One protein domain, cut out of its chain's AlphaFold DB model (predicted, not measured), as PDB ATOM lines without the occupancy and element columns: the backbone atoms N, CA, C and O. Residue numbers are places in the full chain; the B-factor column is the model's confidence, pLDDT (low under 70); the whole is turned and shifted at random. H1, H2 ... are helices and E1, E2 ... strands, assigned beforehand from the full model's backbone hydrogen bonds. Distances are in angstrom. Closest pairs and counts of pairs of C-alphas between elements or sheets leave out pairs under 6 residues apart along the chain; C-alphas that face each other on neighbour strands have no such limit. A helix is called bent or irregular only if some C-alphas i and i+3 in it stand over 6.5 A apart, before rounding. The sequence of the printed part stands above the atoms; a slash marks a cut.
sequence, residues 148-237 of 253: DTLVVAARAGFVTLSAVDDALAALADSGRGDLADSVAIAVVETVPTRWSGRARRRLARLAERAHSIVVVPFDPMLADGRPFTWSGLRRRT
ATOM      1  N   ASP A 148      15.448  42.771 -47.885       90.06
ATOM      2  CA  ASP A 148      15.713  42.875 -46.440       90.06
ATOM      3  C   ASP A 148      14.446  43.227 -45.651       90.06
ATOM      4  O   ASP A 148      14.293  42.896 -44.478       90.06
ATOM      5  N   THR A 149      13.516  43.936 -46.288       90.50
ATOM      6  CA  THR A 149      12.252  44.378 -45.693       90.50
ATOM      7  C   THR A 149      11.153  44.341 -46.744       90.50
ATOM      8  O   THR A 149      11.380  44.653 -47.914       90.50
ATOM      9  N   LEU A 150       9.943  43.972 -46.326       92.19
ATOM     10  CA  LEU A 150       8.797  43.829 -47.214       92.19
ATOM     11  C   LEU A 150       7.686  44.815 -46.850       92.19
ATOM     12  O   LEU A 150       7.206  44.850 -45.717       92.19
ATOM     13  N   VAL A 151       7.225  45.570 -47.850       93.44
ATOM     14  CA  VAL A 151       6.030  46.414 -47.740       93.44
ATOM     15  C   VAL A 151       4.896  45.803 -48.552       93.44
ATOM     16  O   VAL A 151       4.959  45.747 -49.780       93.44
ATOM     17  N   VAL A 152       3.816  45.395 -47.885       93.56
ATOM     18  CA  VAL A 152       2.604  44.908 -48.556       93.56
ATOM     19  C   VAL A 152       1.606  46.053 -48.688       93.56
ATOM     20  O   VAL A 152       1.011  46.508 -47.713       93.56
ATOM     21  N   ALA A 153       1.402  46.522 -49.917       92.81
ATOM     22  CA  ALA A 153       0.427  47.560 -50.221       92.81
ATOM     23  C   ALA A 153      -0.920  46.959 -50.644       92.81
ATOM     24  O   ALA A 153      -1.001  46.180 -51.593       92.81
ATOM     25  N   ALA A 154      -2.005  47.387 -50.002       93.31
ATOM     26  CA  ALA A 154      -3.357  46.980 -50.361       93.31
ATOM     27  C   ALA A 154      -4.309  48.173 -50.372       93.31
ATOM     28  O   ALA A 154      -4.176  49.109 -49.590       93.31
ATOM     29  N   ARG A 155      -5.328  48.142 -51.236       93.75
ATOM     30  CA  ARG A 155      -6.418  49.127 -51.149       93.75
ATOM     31  C   ARG A 155      -7.258  48.874 -49.898       93.75
ATOM     32  O   ARG A 155      -7.428  47.728 -49.480       93.75
ATOM     33  N   ALA A 156      -7.856  49.923 -49.348       94.19
ATOM     34  CA  ALA A 156      -8.818  49.814 -48.263       94.19
ATOM     35  C   ALA A 156     -10.075  49.052 -48.723       94.19
ATOM     36  O   ALA A 156     -10.786  49.478 -49.635       94.19
ATOM     37  N   GLY A 157     -10.359  47.909 -48.097       94.38
ATOM     38  CA  GLY A 157     -11.508  47.079 -48.450       94.38
ATOM     39  C   GLY A 157     -11.436  45.682 -47.844       94.38
ATOM     40  O   GLY A 157     -10.364  45.170 -47.555       94.38
ATOM     41  N   PHE A 158     -12.587  45.040 -47.639       94.56
ATOM     42  CA  PHE A 158     -12.618  43.702 -47.034       94.56
ATOM     43  C   PHE A 158     -11.914  42.647 -47.899       94.56
ATOM     44  O   PHE A 158     -11.152  41.845 -47.371       94.56
ATOM     45  N   VAL A 159     -12.165  42.658 -49.212       93.94
ATOM     46  CA  VAL A 159     -11.599  41.677 -50.155       93.94
ATOM     47  C   VAL A 159     -10.083  41.821 -50.239       93.94
ATOM     48  O   VAL A 159      -9.365  40.841 -50.103       93.94
ATOM     49  N   THR A 160      -9.591  43.049 -50.397       93.62
ATOM     50  CA  THR A 160      -8.156  43.333 -50.496       93.62
ATOM     51  C   THR A 160      -7.423  43.059 -49.191       93.62
ATOM     52  O   THR A 160      -6.339  42.502 -49.239       93.62
ATOM     53  N   LEU A 161      -8.021  43.352 -48.031       95.62
ATOM     54  CA  LEU A 161      -7.450  42.935 -46.746       95.62
ATOM     55  C   LEU A 161      -7.450  41.413 -46.561       95.62
ATOM     56  O   LEU A 161      -6.563  40.891 -45.903       95.62
ATOM     57  N   SER A 162      -8.422  40.692 -47.127       94.38
ATOM     58  CA  SER A 162      -8.384  39.223 -47.121       94.38
ATOM     59  C   SER A 162      -7.228  38.701 -47.966       94.38
ATOM     60  O   SER A 162      -6.515  37.818 -47.518       94.38
ATOM     61  N   ALA A 163      -6.988  39.303 -49.134       92.69
ATOM     62  CA  ALA A 163      -5.852  38.945 -49.976       92.69
ATOM     63  C   ALA A 163      -4.495  39.227 -49.301       92.69
ATOM     64  O   ALA A 163      -3.515  38.566 -49.620       92.69
ATOM     65  N   VAL A 164      -4.427  40.183 -48.364       93.81
ATOM     66  CA  VAL A 164      -3.225  40.393 -47.539       93.81
ATOM     67  C   VAL A 164      -3.001  39.223 -46.583       93.81
ATOM     68  O   VAL A 164      -1.868  38.772 -46.476       93.81
ATOM     69  N   ASP A 165      -4.046  38.692 -45.934       91.00
ATOM     70  CA  ASP A 165      -3.905  37.483 -45.102       91.00
ATOM     71  C   ASP A 165      -3.365  36.306 -45.930       91.00
ATOM     72  O   ASP A 165      -2.435  35.625 -45.498       91.00
ATOM     73  N   ASP A 166      -3.929  36.101 -47.124       90.88
ATOM     74  CA  ASP A 166      -3.524  35.023 -48.032       90.88
ATOM     75  C   ASP A 166      -2.071  35.211 -48.501       90.88
ATOM     76  O   ASP A 166      -1.307  34.249 -48.565       90.88
ATOM     77  N   ALA A 167      -1.664  36.456 -48.777       89.56
ATOM     78  CA  ALA A 167      -0.283  36.779 -49.110       89.56
ATOM     79  C   ALA A 167       0.655  36.464 -47.936       89.56
ATOM     80  O   ALA A 167       1.625  35.743 -48.126       89.56
ATOM     81  N   LEU A 168       0.356  36.925 -46.719       90.50
ATOM     82  CA  LEU A 168       1.192  36.650 -45.542       90.50
ATOM     83  C   LEU A 168       1.315  35.147 -45.245       90.50
ATOM     84  O   LEU A 168       2.384  34.696 -44.845       90.50
ATOM     85  N   ALA A 169       0.258  34.363 -45.477       88.88
ATOM     86  CA  ALA A 169       0.336  32.904 -45.395       88.88
ATOM     87  C   ALA A 169       1.286  32.329 -46.462       88.88
ATOM     88  O   ALA A 169       2.179  31.554 -46.136       88.88
ATOM     89  N   ALA A 170       1.167  32.782 -47.714       87.62
ATOM     90  CA  ALA A 170       2.074  32.371 -48.784       87.62
ATOM     91  C   ALA A 170       3.537  32.799 -48.543       87.62
ATOM     92  O   ALA A 170       4.442  32.103 -48.993       87.62
ATOM     93  N   LEU A 171       3.785  33.917 -47.845       90.00
ATOM     94  CA  LEU A 171       5.129  34.330 -47.423       90.00
ATOM     95  C   LEU A 171       5.713  33.363 -46.394       90.00
ATOM     96  O   LEU A 171       6.870  32.977 -46.530       90.00
ATOM     97  N   ALA A 172       4.919  32.959 -45.401       87.50
ATOM     98  CA  ALA A 172       5.340  32.001 -44.380       87.50
ATOM     99  C   ALA A 172       5.709  30.636 -44.989       87.50
ATOM    100  O   ALA A 172       6.670  30.011 -44.550       87.50
ATOM    101  N   ASP A 173       4.997  30.227 -46.043       85.38
ATOM    102  CA  ASP A 173       5.274  28.999 -46.801       85.38
ATOM    103  C   ASP A 173       6.355  29.181 -47.888       85.38
ATOM    104  O   ASP A 173       6.700  28.237 -48.604       85.38
ATOM    105  N   SER A 174       6.889  30.395 -48.053       84.56
ATOM    106  CA  SER A 174       7.944  30.690 -49.022       84.56
ATOM    107  C   SER A 174       9.340  30.482 -48.426       84.56
ATOM    108  O   SER A 174       9.521  30.357 -47.218       84.56
ATOM    109  N   GLY A 175      10.371  30.552 -49.274       84.00
ATOM    110  CA  GLY A 175      11.766  30.568 -48.820       84.00
ATOM    111  C   GLY A 175      12.165  31.802 -47.997       84.00
ATOM    112  O   GLY A 175      13.317  31.868 -47.582       84.00
ATOM    113  N   ARG A 176      11.255  32.769 -47.785       90.00
ATOM    114  CA  ARG A 176      11.474  34.002 -47.013       90.00
ATOM    115  C   ARG A 176      10.467  34.206 -45.873       90.00
ATOM    116  O   ARG A 176      10.030  35.324 -45.600       90.00
ATOM    117  N   GLY A 177      10.076  33.118 -45.209       87.81
ATOM    118  CA  GLY A 177       9.229  33.181 -44.013       87.81
ATOM    119  C   GLY A 177       9.840  34.005 -42.867       87.81
ATOM    120  O   GLY A 177       9.096  34.522 -42.042       87.81
ATOM    121  N   ASP A 178      11.165  34.206 -42.864       89.25
ATOM    122  CA  ASP A 178      11.889  35.104 -41.951       89.25
ATOM    123  C   ASP A 178      11.391  36.557 -42.004       89.25
ATOM    124  O   ASP A 178      11.456  37.268 -41.006       89.25
ATOM    125  N   LEU A 179      10.847  36.994 -43.144       89.44
ATOM    126  CA  LEU A 179      10.309  38.346 -43.302       89.44
ATOM    127  C   LEU A 179       8.894  38.510 -42.741       89.44
ATOM    128  O   LEU A 179       8.411  39.638 -42.658       89.44
ATOM    129  N   ALA A 180       8.193  37.425 -42.394       85.12
ATOM    130  CA  ALA A 180       6.777  37.484 -42.028       85.12
ATOM    131  C   ALA A 180       6.512  38.397 -40.820       85.12
ATOM    132  O   ALA A 180       5.534  39.148 -40.823       85.12
ATOM    133  N   ASP A 181       7.419  38.386 -39.844       81.94
ATOM    134  CA  ASP A 181       7.300  39.162 -38.607       81.94
ATOM    135  C   ASP A 181       7.761  40.620 -38.761       81.94
ATOM    136  O   ASP A 181       7.513  41.435 -37.875       81.94
ATOM    137  N   SER A 182       8.397  40.976 -39.886       86.56
ATOM    138  CA  SER A 182       8.894  42.327 -40.187       86.56
ATOM    139  C   SER A 182       8.098  43.046 -41.281       86.56
ATOM    140  O   SER A 182       8.420  44.177 -41.652       86.56
ATOM    141  N   VAL A 183       7.022  42.431 -41.794       90.94
ATOM    142  CA  VAL A 183       6.207  43.032 -42.858       90.94
ATOM    143  C   VAL A 183       5.521  44.311 -42.379       90.94
ATOM    144  O   VAL A 183       4.700  44.298 -41.455       90.94
ATOM    145  N   ALA A 184       5.762  45.407 -43.101       94.19
ATOM    146  CA  ALA A 184       4.980  46.631 -42.990       94.19
ATOM    147  C   ALA A 184       3.810  46.607 -43.987       94.19
ATOM    148  O   ALA A 184       3.986  46.448 -45.195       94.19
ATOM    149  N   ILE A 185       2.585  46.793 -43.502       95.75
ATOM    150  CA  ILE A 185       1.379  46.790 -44.331       95.75
ATOM    151  C   ILE A 185       0.914  48.224 -44.551       95.75
ATOM    152  O   ILE A 185       0.592  48.945 -43.612       95.75
ATOM    153  N   ALA A 186       0.795  48.631 -45.810       96.69
ATOM    154  CA  ALA A 186       0.239  49.926 -46.168       96.69
ATOM    155  C   ALA A 186      -1.161  49.769 -46.763       96.69
ATOM    156  O   ALA A 186      -1.340  49.222 -47.854       96.69
ATOM    157  N   VAL A 187      -2.169  50.290 -46.065       97.06
ATOM    158  CA  VAL A 187      -3.564  50.217 -46.501       97.06
ATOM    159  C   VAL A 187      -4.013  51.555 -47.067       97.06
ATOM    160  O   VAL A 187      -4.144  52.538 -46.347       97.06
ATOM    161  N   VAL A 188      -4.265  51.603 -48.371       94.94
ATOM    162  CA  VAL A 188      -4.470  52.847 -49.120       94.94
ATOM    163  C   VAL A 188      -5.941  53.078 -49.416       94.94
ATOM    164  O   VAL A 188      -6.582  52.311 -50.139       94.94
ATOM    165  N   GLU A 189      -6.483  54.183 -48.927       95.50
ATOM    166  CA  GLU A 189      -7.814  54.642 -49.309       95.50
ATOM    167  C   GLU A 189      -7.761  55.320 -50.688       95.50
ATOM    168  O   GLU A 189      -7.460  56.504 -50.815       95.50
ATOM    169  N   THR A 190      -8.070  54.580 -51.756       90.38
ATOM    170  CA  THR A 190      -8.090  55.128 -53.131       90.38
ATOM    171  C   THR A 190      -9.312  56.001 -53.420       90.38
ATOM    172  O   THR A 190      -9.349  56.721 -54.411       90.38
ATOM    173  N   VAL A 191     -10.315  55.940 -52.549       92.25
ATOM    174  CA  VAL A 191     -11.510  56.790 -52.516       92.25
ATOM    175  C   VAL A 191     -11.820  57.124 -51.054       92.25
ATOM    176  O   VAL A 191     -11.368  56.387 -50.171       92.25
ATOM    177  N   PRO A 192     -12.610  58.173 -50.755       93.00
ATOM    178  CA  PRO A 192     -13.124  58.386 -49.406       93.00
ATOM    179  C   PRO A 192     -13.828  57.119 -48.904       93.00
ATOM    180  O   PRO A 192     -14.890  56.743 -49.403       93.00
ATOM    181  N   THR A 193     -13.215  56.423 -47.947       90.19
ATOM    182  CA  THR A 193     -13.636  55.067 -47.585       90.19
ATOM    183  C   THR A 193     -14.448  55.086 -46.299       90.19
ATOM    184  O   THR A 193     -13.969  55.464 -45.232       90.19
ATOM    185  N   ARG A 194     -15.701  54.621 -46.374       93.00
ATOM    186  CA  ARG A 194     -16.467  54.242 -45.181       93.00
ATOM    187  C   ARG A 194     -16.231  52.769 -44.892       93.00
ATOM    188  O   ARG A 194     -16.774  51.890 -45.555       93.00
ATOM    189  N   TRP A 195     -15.425  52.505 -43.877       93.81
ATOM    190  CA  TRP A 195     -15.081  51.151 -43.471       93.81
ATOM    191  C   TRP A 195     -16.311  50.357 -43.013       93.81
ATOM    192  O   TRP A 195     -17.091  50.815 -42.175       93.81
ATOM    193  N   SER A 196     -16.475  49.137 -43.528       94.94
ATOM    194  CA  SER A 196     -17.483  48.201 -43.020       94.94
ATOM    195  C   SER A 196     -17.026  47.584 -41.695       94.94
ATOM    196  O   SER A 196     -15.829  47.500 -41.416       94.94
ATOM    197  N   GLY A 197     -17.962  47.096 -40.872       97.19
ATOM    198  CA  GLY A 197     -17.608  46.397 -39.627       97.19
ATOM    199  C   GLY A 197     -16.721  45.167 -39.863       97.19
ATOM    200  O   GLY A 197     -15.803  44.911 -39.089       97.19
ATOM    201  N   ARG A 198     -16.940  44.441 -40.972       95.81
ATOM    202  CA  ARG A 198     -16.091  43.306 -41.376       95.81
ATOM    203  C   ARG A 198     -14.676  43.753 -41.750       95.81
ATOM    204  O   ARG A 198     -13.725  43.110 -41.322       95.81
ATOM    205  N   ALA A 199     -14.540  44.846 -42.507       95.56
ATOM    206  CA  ALA A 199     -13.236  45.383 -42.891       95.56
ATOM    207  C   ALA A 199     -12.450  45.894 -41.672       95.56
ATOM    208  O   ALA A 199     -11.285  45.550 -41.535       95.56
ATOM    209  N   ARG A 200     -13.098  46.610 -40.737       96.25
ATOM    210  CA  ARG A 200     -12.456  47.058 -39.483       96.25
ATOM    211  C   ARG A 200     -11.945  45.896 -38.637       96.25
ATOM    212  O   ARG A 200     -10.801  45.911 -38.213       96.25
ATOM    213  N   ARG A 201     -12.776  44.868 -38.421       96.69
ATOM    214  CA  ARG A 201     -12.360  43.672 -37.664       96.69
ATOM    215  C   ARG A 201     -11.191  42.949 -38.320       96.69
ATOM    216  O   ARG A 201     -10.379  42.359 -37.624       96.69
ATOM    217  N   ARG A 202     -11.132  42.953 -39.652       95.50
ATOM    218  CA  ARG A 202     -10.027  42.338 -40.387       95.50
ATOM    219  C   ARG A 202      -8.745  43.153 -40.278       95.50
ATOM    220  O   ARG A 202      -7.709  42.575 -39.994       95.50
ATOM    221  N   LEU A 203      -8.843  44.473 -40.422       96.06
ATOM    222  CA  LEU A 203      -7.728  45.388 -40.197       96.06
ATOM    223  C   LEU A 203      -7.133  45.209 -38.791       96.06
ATOM    224  O   LEU A 203      -5.924  45.106 -38.667       96.06
ATOM    225  N   ALA A 204      -7.980  45.098 -37.762       95.06
ATOM    226  CA  ALA A 204      -7.533  44.866 -36.387       95.06
ATOM    227  C   ALA A 204      -6.751  43.548 -36.233       95.06
ATOM    228  O   ALA A 204      -5.672  43.552 -35.663       95.06
ATOM    229  N   ARG A 205      -7.238  42.443 -36.816       93.75
ATOM    230  CA  ARG A 205      -6.511  41.158 -36.787       93.75
ATOM    231  C   ARG A 205      -5.186  41.185 -37.544       93.75
ATOM    232  O   ARG A 205      -4.248  40.512 -37.143       93.75
ATOM    233  N   LEU A 206      -5.112  41.928 -38.650       93.31
ATOM    234  CA  LEU A 206      -3.847  42.134 -39.358       93.31
ATOM    235  C   LEU A 206      -2.867  42.943 -38.500       93.31
ATOM    236  O   LEU A 206      -1.698  42.589 -38.436       93.31
ATOM    237  N   ALA A 207      -3.351  43.974 -37.802       91.50
ATOM    238  CA  ALA A 207      -2.542  44.799 -36.904       91.50
ATOM    239  C   ALA A 207      -1.937  44.011 -35.729       91.50
ATOM    240  O   ALA A 207      -0.877  44.373 -35.243       91.50
ATOM    241  N   GLU A 208      -2.599  42.944 -35.276       89.25
ATOM    242  CA  GLU A 208      -2.093  42.060 -34.216       89.25
ATOM    243  C   GLU A 208      -0.923  41.169 -34.675       89.25
ATOM    244  O   GLU A 208      -0.214  40.626 -33.833       89.25
ATOM    245  N   ARG A 209      -0.745  40.981 -35.991       83.38
ATOM    246  CA  ARG A 209       0.236  40.048 -36.577       83.38
ATOM    247  C   ARG A 209       1.352  40.735 -37.359       83.38
ATOM    248  O   ARG A 209       2.420  40.161 -37.497       83.38
ATOM    249  N   ALA A 210       1.078  41.898 -37.939       85.00
ATOM    250  CA  ALA A 210       2.046  42.635 -38.737       85.00
ATOM    251  C   ALA A 210       2.971  43.460 -37.843       85.00
ATOM    252  O   ALA A 210       2.520  44.010 -36.839       85.00
ATOM    253  N   HIS A 211       4.223  43.632 -38.270       86.94
ATOM    254  CA  HIS A 211       5.163  44.548 -37.621       86.94
ATOM    255  C   HIS A 211       4.586  45.964 -37.506       86.94
ATOM    256  O   HIS A 211       4.652  46.615 -36.467       86.94
ATOM    257  N   SER A 212       3.993  46.436 -38.603       93.06
ATOM    258  CA  SER A 212       3.340  47.734 -38.670       93.06
ATOM    259  C   SER A 212       2.204  47.697 -39.679       93.06
ATOM    260  O   SER A 212       2.292  47.038 -40.718       93.06
ATOM    261  N   ILE A 213       1.133  48.434 -39.392       95.62
ATOM    262  CA  ILE A 213       0.065  48.677 -40.353       95.62
ATOM    263  C   ILE A 213      -0.294  50.154 -40.384       95.62
ATOM    264  O   ILE A 213      -0.760  50.727 -39.404       95.62
ATOM    265  N   VAL A 214      -0.118  50.766 -41.550       97.31
ATOM    266  CA  VAL A 214      -0.348  52.194 -41.750       97.31
ATOM    267  C   VAL A 214      -1.477  52.395 -42.743       97.31
ATOM    268  O   VAL A 214      -1.419  51.945 -43.891       97.31
ATOM    269  N   VAL A 215      -2.519  53.107 -42.318       97.56
ATOM    270  CA  VAL A 215      -3.612  53.502 -43.211       97.56
ATOM    271  C   VAL A 215      -3.255  54.828 -43.876       97.56
ATOM    272  O   VAL A 215      -3.257  55.879 -43.237       97.56
ATOM    273  N   VAL A 216      -2.990  54.794 -45.182       97.25
ATOM    274  CA  VAL A 216      -2.798  55.997 -45.996       97.25
ATOM    275  C   VAL A 216      -4.179  56.554 -46.357       97.25
ATOM    276  O   VAL A 216      -4.913  55.922 -47.127       97.25
ATOM    277  N   PRO A 217      -4.567  57.720 -45.806       96.88
ATOM    278  CA  PRO A 217      -5.909  58.252 -45.985       96.88
ATOM    279  C   PRO A 217      -6.121  58.732 -47.417       96.88
ATOM    280  O   PRO A 217      -5.168  59.085 -48.115       96.88
ATOM    281  N   PHE A 218      -7.388  58.859 -47.816       96.00
ATOM    282  CA  PHE A 218      -7.701  59.357 -49.151       96.00
ATOM    283  C   PHE A 218      -7.075  60.734 -49.396       96.00
ATOM    284  O   PHE A 218      -7.307  61.700 -48.651       96.00
ATOM    285  N   ASP A 219      -6.321  60.829 -50.482       94.94
ATOM    286  CA  ASP A 219      -5.730  62.060 -50.974       94.94
ATOM    287  C   ASP A 219      -6.034  62.179 -52.472       94.94
ATOM    288  O   ASP A 219      -5.644  61.289 -53.232       94.94
ATOM    289  N   PRO A 220      -6.713  63.250 -52.920       90.62
ATOM    290  CA  PRO A 220      -6.967  63.470 -54.342       90.62
ATOM    291  C   PRO A 220      -5.691  63.404 -55.193       90.62
ATOM    292  O   PRO A 220      -5.703  62.827 -56.273       90.62
ATOM    293  N   MET A 221      -4.553  63.875 -54.665       87.62
ATOM    294  CA  MET A 221      -3.278  63.804 -55.387       87.62
ATOM    295  C   MET A 221      -2.779  62.375 -55.576       87.62
ATOM    296  O   MET A 221      -2.091  62.075 -56.556       87.62
ATOM    297  N   LEU A 222      -3.144  61.466 -54.671       86.62
ATOM    298  CA  LEU A 222      -2.898  60.039 -54.840       86.62
ATOM    299  C   LEU A 222      -3.860  59.394 -55.839       86.62
ATOM    300  O   LEU A 222      -3.424  58.595 -56.664       86.62
ATOM    301  N   ALA A 223      -5.136  59.771 -55.798       85.06
ATOM    302  CA  ALA A 223      -6.184  59.158 -56.606       85.06
ATOM    303  C   ALA A 223      -6.137  59.541 -58.095       85.06
ATOM    304  O   ALA A 223      -6.472  58.715 -58.940       85.06
ATOM    305  N   ASP A 224      -5.680  60.751 -58.431       77.12
ATOM    306  CA  ASP A 224      -5.742  61.286 -59.799       77.12
ATOM    307  C   ASP A 224      -4.788  60.605 -60.800       77.12
ATOM    308  O   ASP A 224      -4.806  60.930 -61.986       77.12
ATOM    309  N   GLY A 225      -3.895  59.713 -60.355       72.81
ATOM    310  CA  GLY A 225      -2.923  59.024 -61.221       72.81
ATOM    311  C   GLY A 225      -1.822  59.924 -61.811       72.81
ATOM    312  O   GLY A 225      -0.850  59.416 -62.358       72.81
ATOM    313  N   ARG A 226      -1.918  61.245 -61.629       76.06
ATOM    314  CA  ARG A 226      -0.974  62.264 -62.116       76.06
ATOM    315  C   ARG A 226       0.323  62.332 -61.297       76.06
ATOM    316  O   ARG A 226       0.331  61.876 -60.148       76.06
ATOM    317  N   PRO A 227       1.384  62.958 -61.838       73.50
ATOM    318  CA  PRO A 227       2.539  63.342 -61.044       73.50
ATOM    319  C   PRO A 227       2.133  64.164 -59.822       73.50
ATOM    320  O   PRO A 227       1.235  65.006 -59.906       73.50
ATOM    321  N   PHE A 228       2.804  63.949 -58.696       76.50
ATOM    322  CA  PHE A 228       2.590  64.738 -57.486       76.50
ATOM    323  C   PHE A 228       3.922  65.082 -56.825       76.50
ATOM    324  O   PHE A 228       4.926  64.409 -57.023       76.50
ATOM    325  N   THR A 229       3.924  66.136 -56.013       79.50
ATOM    326  CA  THR A 229       5.075  66.514 -55.189       79.50
ATOM    327  C   THR A 229       4.787  66.224 -53.724       79.50
ATOM    328  O   THR A 229       3.634  66.277 -53.283       79.50
ATOM    329  N   TRP A 230       5.835  65.985 -52.932       83.50
ATOM    330  CA  TRP A 230       5.711  65.763 -51.489       83.50
ATOM    331  C   TRP A 230       4.941  66.891 -50.779       83.50
ATOM    332  O   TRP A 230       4.041  66.651 -49.967       83.50
ATOM    333  N   SER A 231       5.226  68.147 -51.136       80.50
ATOM    334  CA  SER A 231       4.536  69.321 -50.588       80.50
ATOM    335  C   SER A 231       3.076  69.445 -51.047       80.50
ATOM    336  O   SER A 231       2.273  70.044 -50.331       80.50
ATOM    337  N   GLY A 232       2.717  68.847 -52.188       82.50
ATOM    338  CA  GLY A 232       1.350  68.800 -52.714       82.50
ATOM    339  C   GLY A 232       0.420  67.829 -51.979       82.50
ATOM    340  O   GLY A 232      -0.794  68.011 -52.016       82.50
ATOM    341  N   LEU A 233       0.965  66.835 -51.271       87.06
ATOM    342  CA  LEU A 233       0.168  65.926 -50.444       87.06
ATOM    343  C   LEU A 233      -0.482  66.655 -49.259       87.06
ATOM    344  O   LEU A 233       0.027  67.651 -48.737       87.06
ATOM    345  N   ARG A 234      -1.596  66.131 -48.751       94.50
ATOM    346  CA  ARG A 234      -2.169  66.617 -47.489       94.50
ATOM    347  C   ARG A 234      -1.248  66.257 -46.323       94.50
ATOM    348  O   ARG A 234      -0.593  65.217 -46.326       94.50
ATOM    349  N   ARG A 235      -1.258  67.076 -45.263       95.00
ATOM    350  CA  ARG A 235      -0.431  66.853 -44.057       95.00
ATOM    351  C   ARG A 235      -0.620  65.453 -43.465       95.00
ATOM    352  O   ARG A 235       0.362  64.809 -43.128       95.00
ATOM    353  N   ARG A 236      -1.868  64.973 -43.389       96.44
ATOM    354  CA  ARG A 236      -2.195  63.622 -42.902       96.44
ATOM    355  C   ARG A 236      -1.622  62.502 -43.779       96.44
ATOM    356  O   ARG A 236      -1.227  61.471 -43.262       96.44
ATOM    357  N   THR A 237      -1.551  62.720 -45.090       95.88
ATOM    358  CA  THR A 237      -1.013  61.755 -46.053       95.88
ATOM    359  C   THR A 237       0.505  61.684 -45.936       95.88
ATOM    360  O   THR A 237       1.062  60.595 -45.882       95.88
TER     361      THR A 237
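What this domain is: This is residues 148 to 237 of the 253 residues of the protein "Chromosome partitioning ATPase-like protein" of Candidatus Frankia californiensis (UniProt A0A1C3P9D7). A small parallel sheet of three strands has H1 and H3 side by side over one face, two layers in all, and its other face is bare. Beyond the strands' last residues, H4 and the unnamed residues 224 to 237 make a small head, while H2 lies near the opposite end. The 90 printed residues hold E1 H1 H2 E2 H3 E3 H4 in chain order; the sheet's order is E1 E2 E3, and the class is mixed, helices and strands. It is only just compact, close to loose, with a radius of gyration of the C-alphas of 14.2 A and spans of 39 by 33 by 19 A.

How they stand to each other: E1, residues 151 to 155, is parallel to E2, residues 184 to 188, at 22 degrees, with N 152 and O 184 2.9 A apart, within hydrogen-bond range. E2 is parallel to E3, residues 212 to 216, at 18 degrees, with N 185 and O 212 2.8 A apart, within range. H1, residues 158 to 172, is on the sheet, over E1 and along the strands, 13 degrees from E1 on the local plane. H3, residues 197 to 207, is on the same face, over E3 at a height over the sheet of 11.4 A. H1 and H3 touch, closest at the C-alphas of Phe 158 and Ala 199, 4.5 A, a shallow tilt of 25 degrees, the same way. H1 and H2, residues 177 to 182, touch through H1's residues 168 to 172 alone, closest at the C-alphas of Leu 171 and Gly 177, 5.5 A. H4, residues 220 to 223, touches no helix. Two strand-helix-strand units, parallel neighbour strands with helices between, have right-handed crossovers: E1, H1 H2, E2 and E2, H3, E3. Every O i to N i+4 pair is within hydrogen-bond range in H1 and H3; H2 has 0 of 2, but 2 of 3 O i to N i+3 pairs, and H4 is too short for an O i to N i+4 pair.

Where its parts are: E1 begins at C-alpha 151 (6.030, 46.414, -47.740) and is 13.2 A long; E2 is 12.9 A and E3 12.6 A. H1 is 21.6 A, H3 15.4 A, H2 9.9 A and H4 4.9 A, ending at C-alpha 223 (-6.184, 59.158, -56.606). H2 is only just irregular: C-alphas 178 and 181 are 7.0 A apart.

The domain as a whole: The C-alphas farthest apart, of Asp 173 and Ser 231, are 40.5 A apart. The printed part has no cut and no long link, and no printed residue is under 70 in pLDDT.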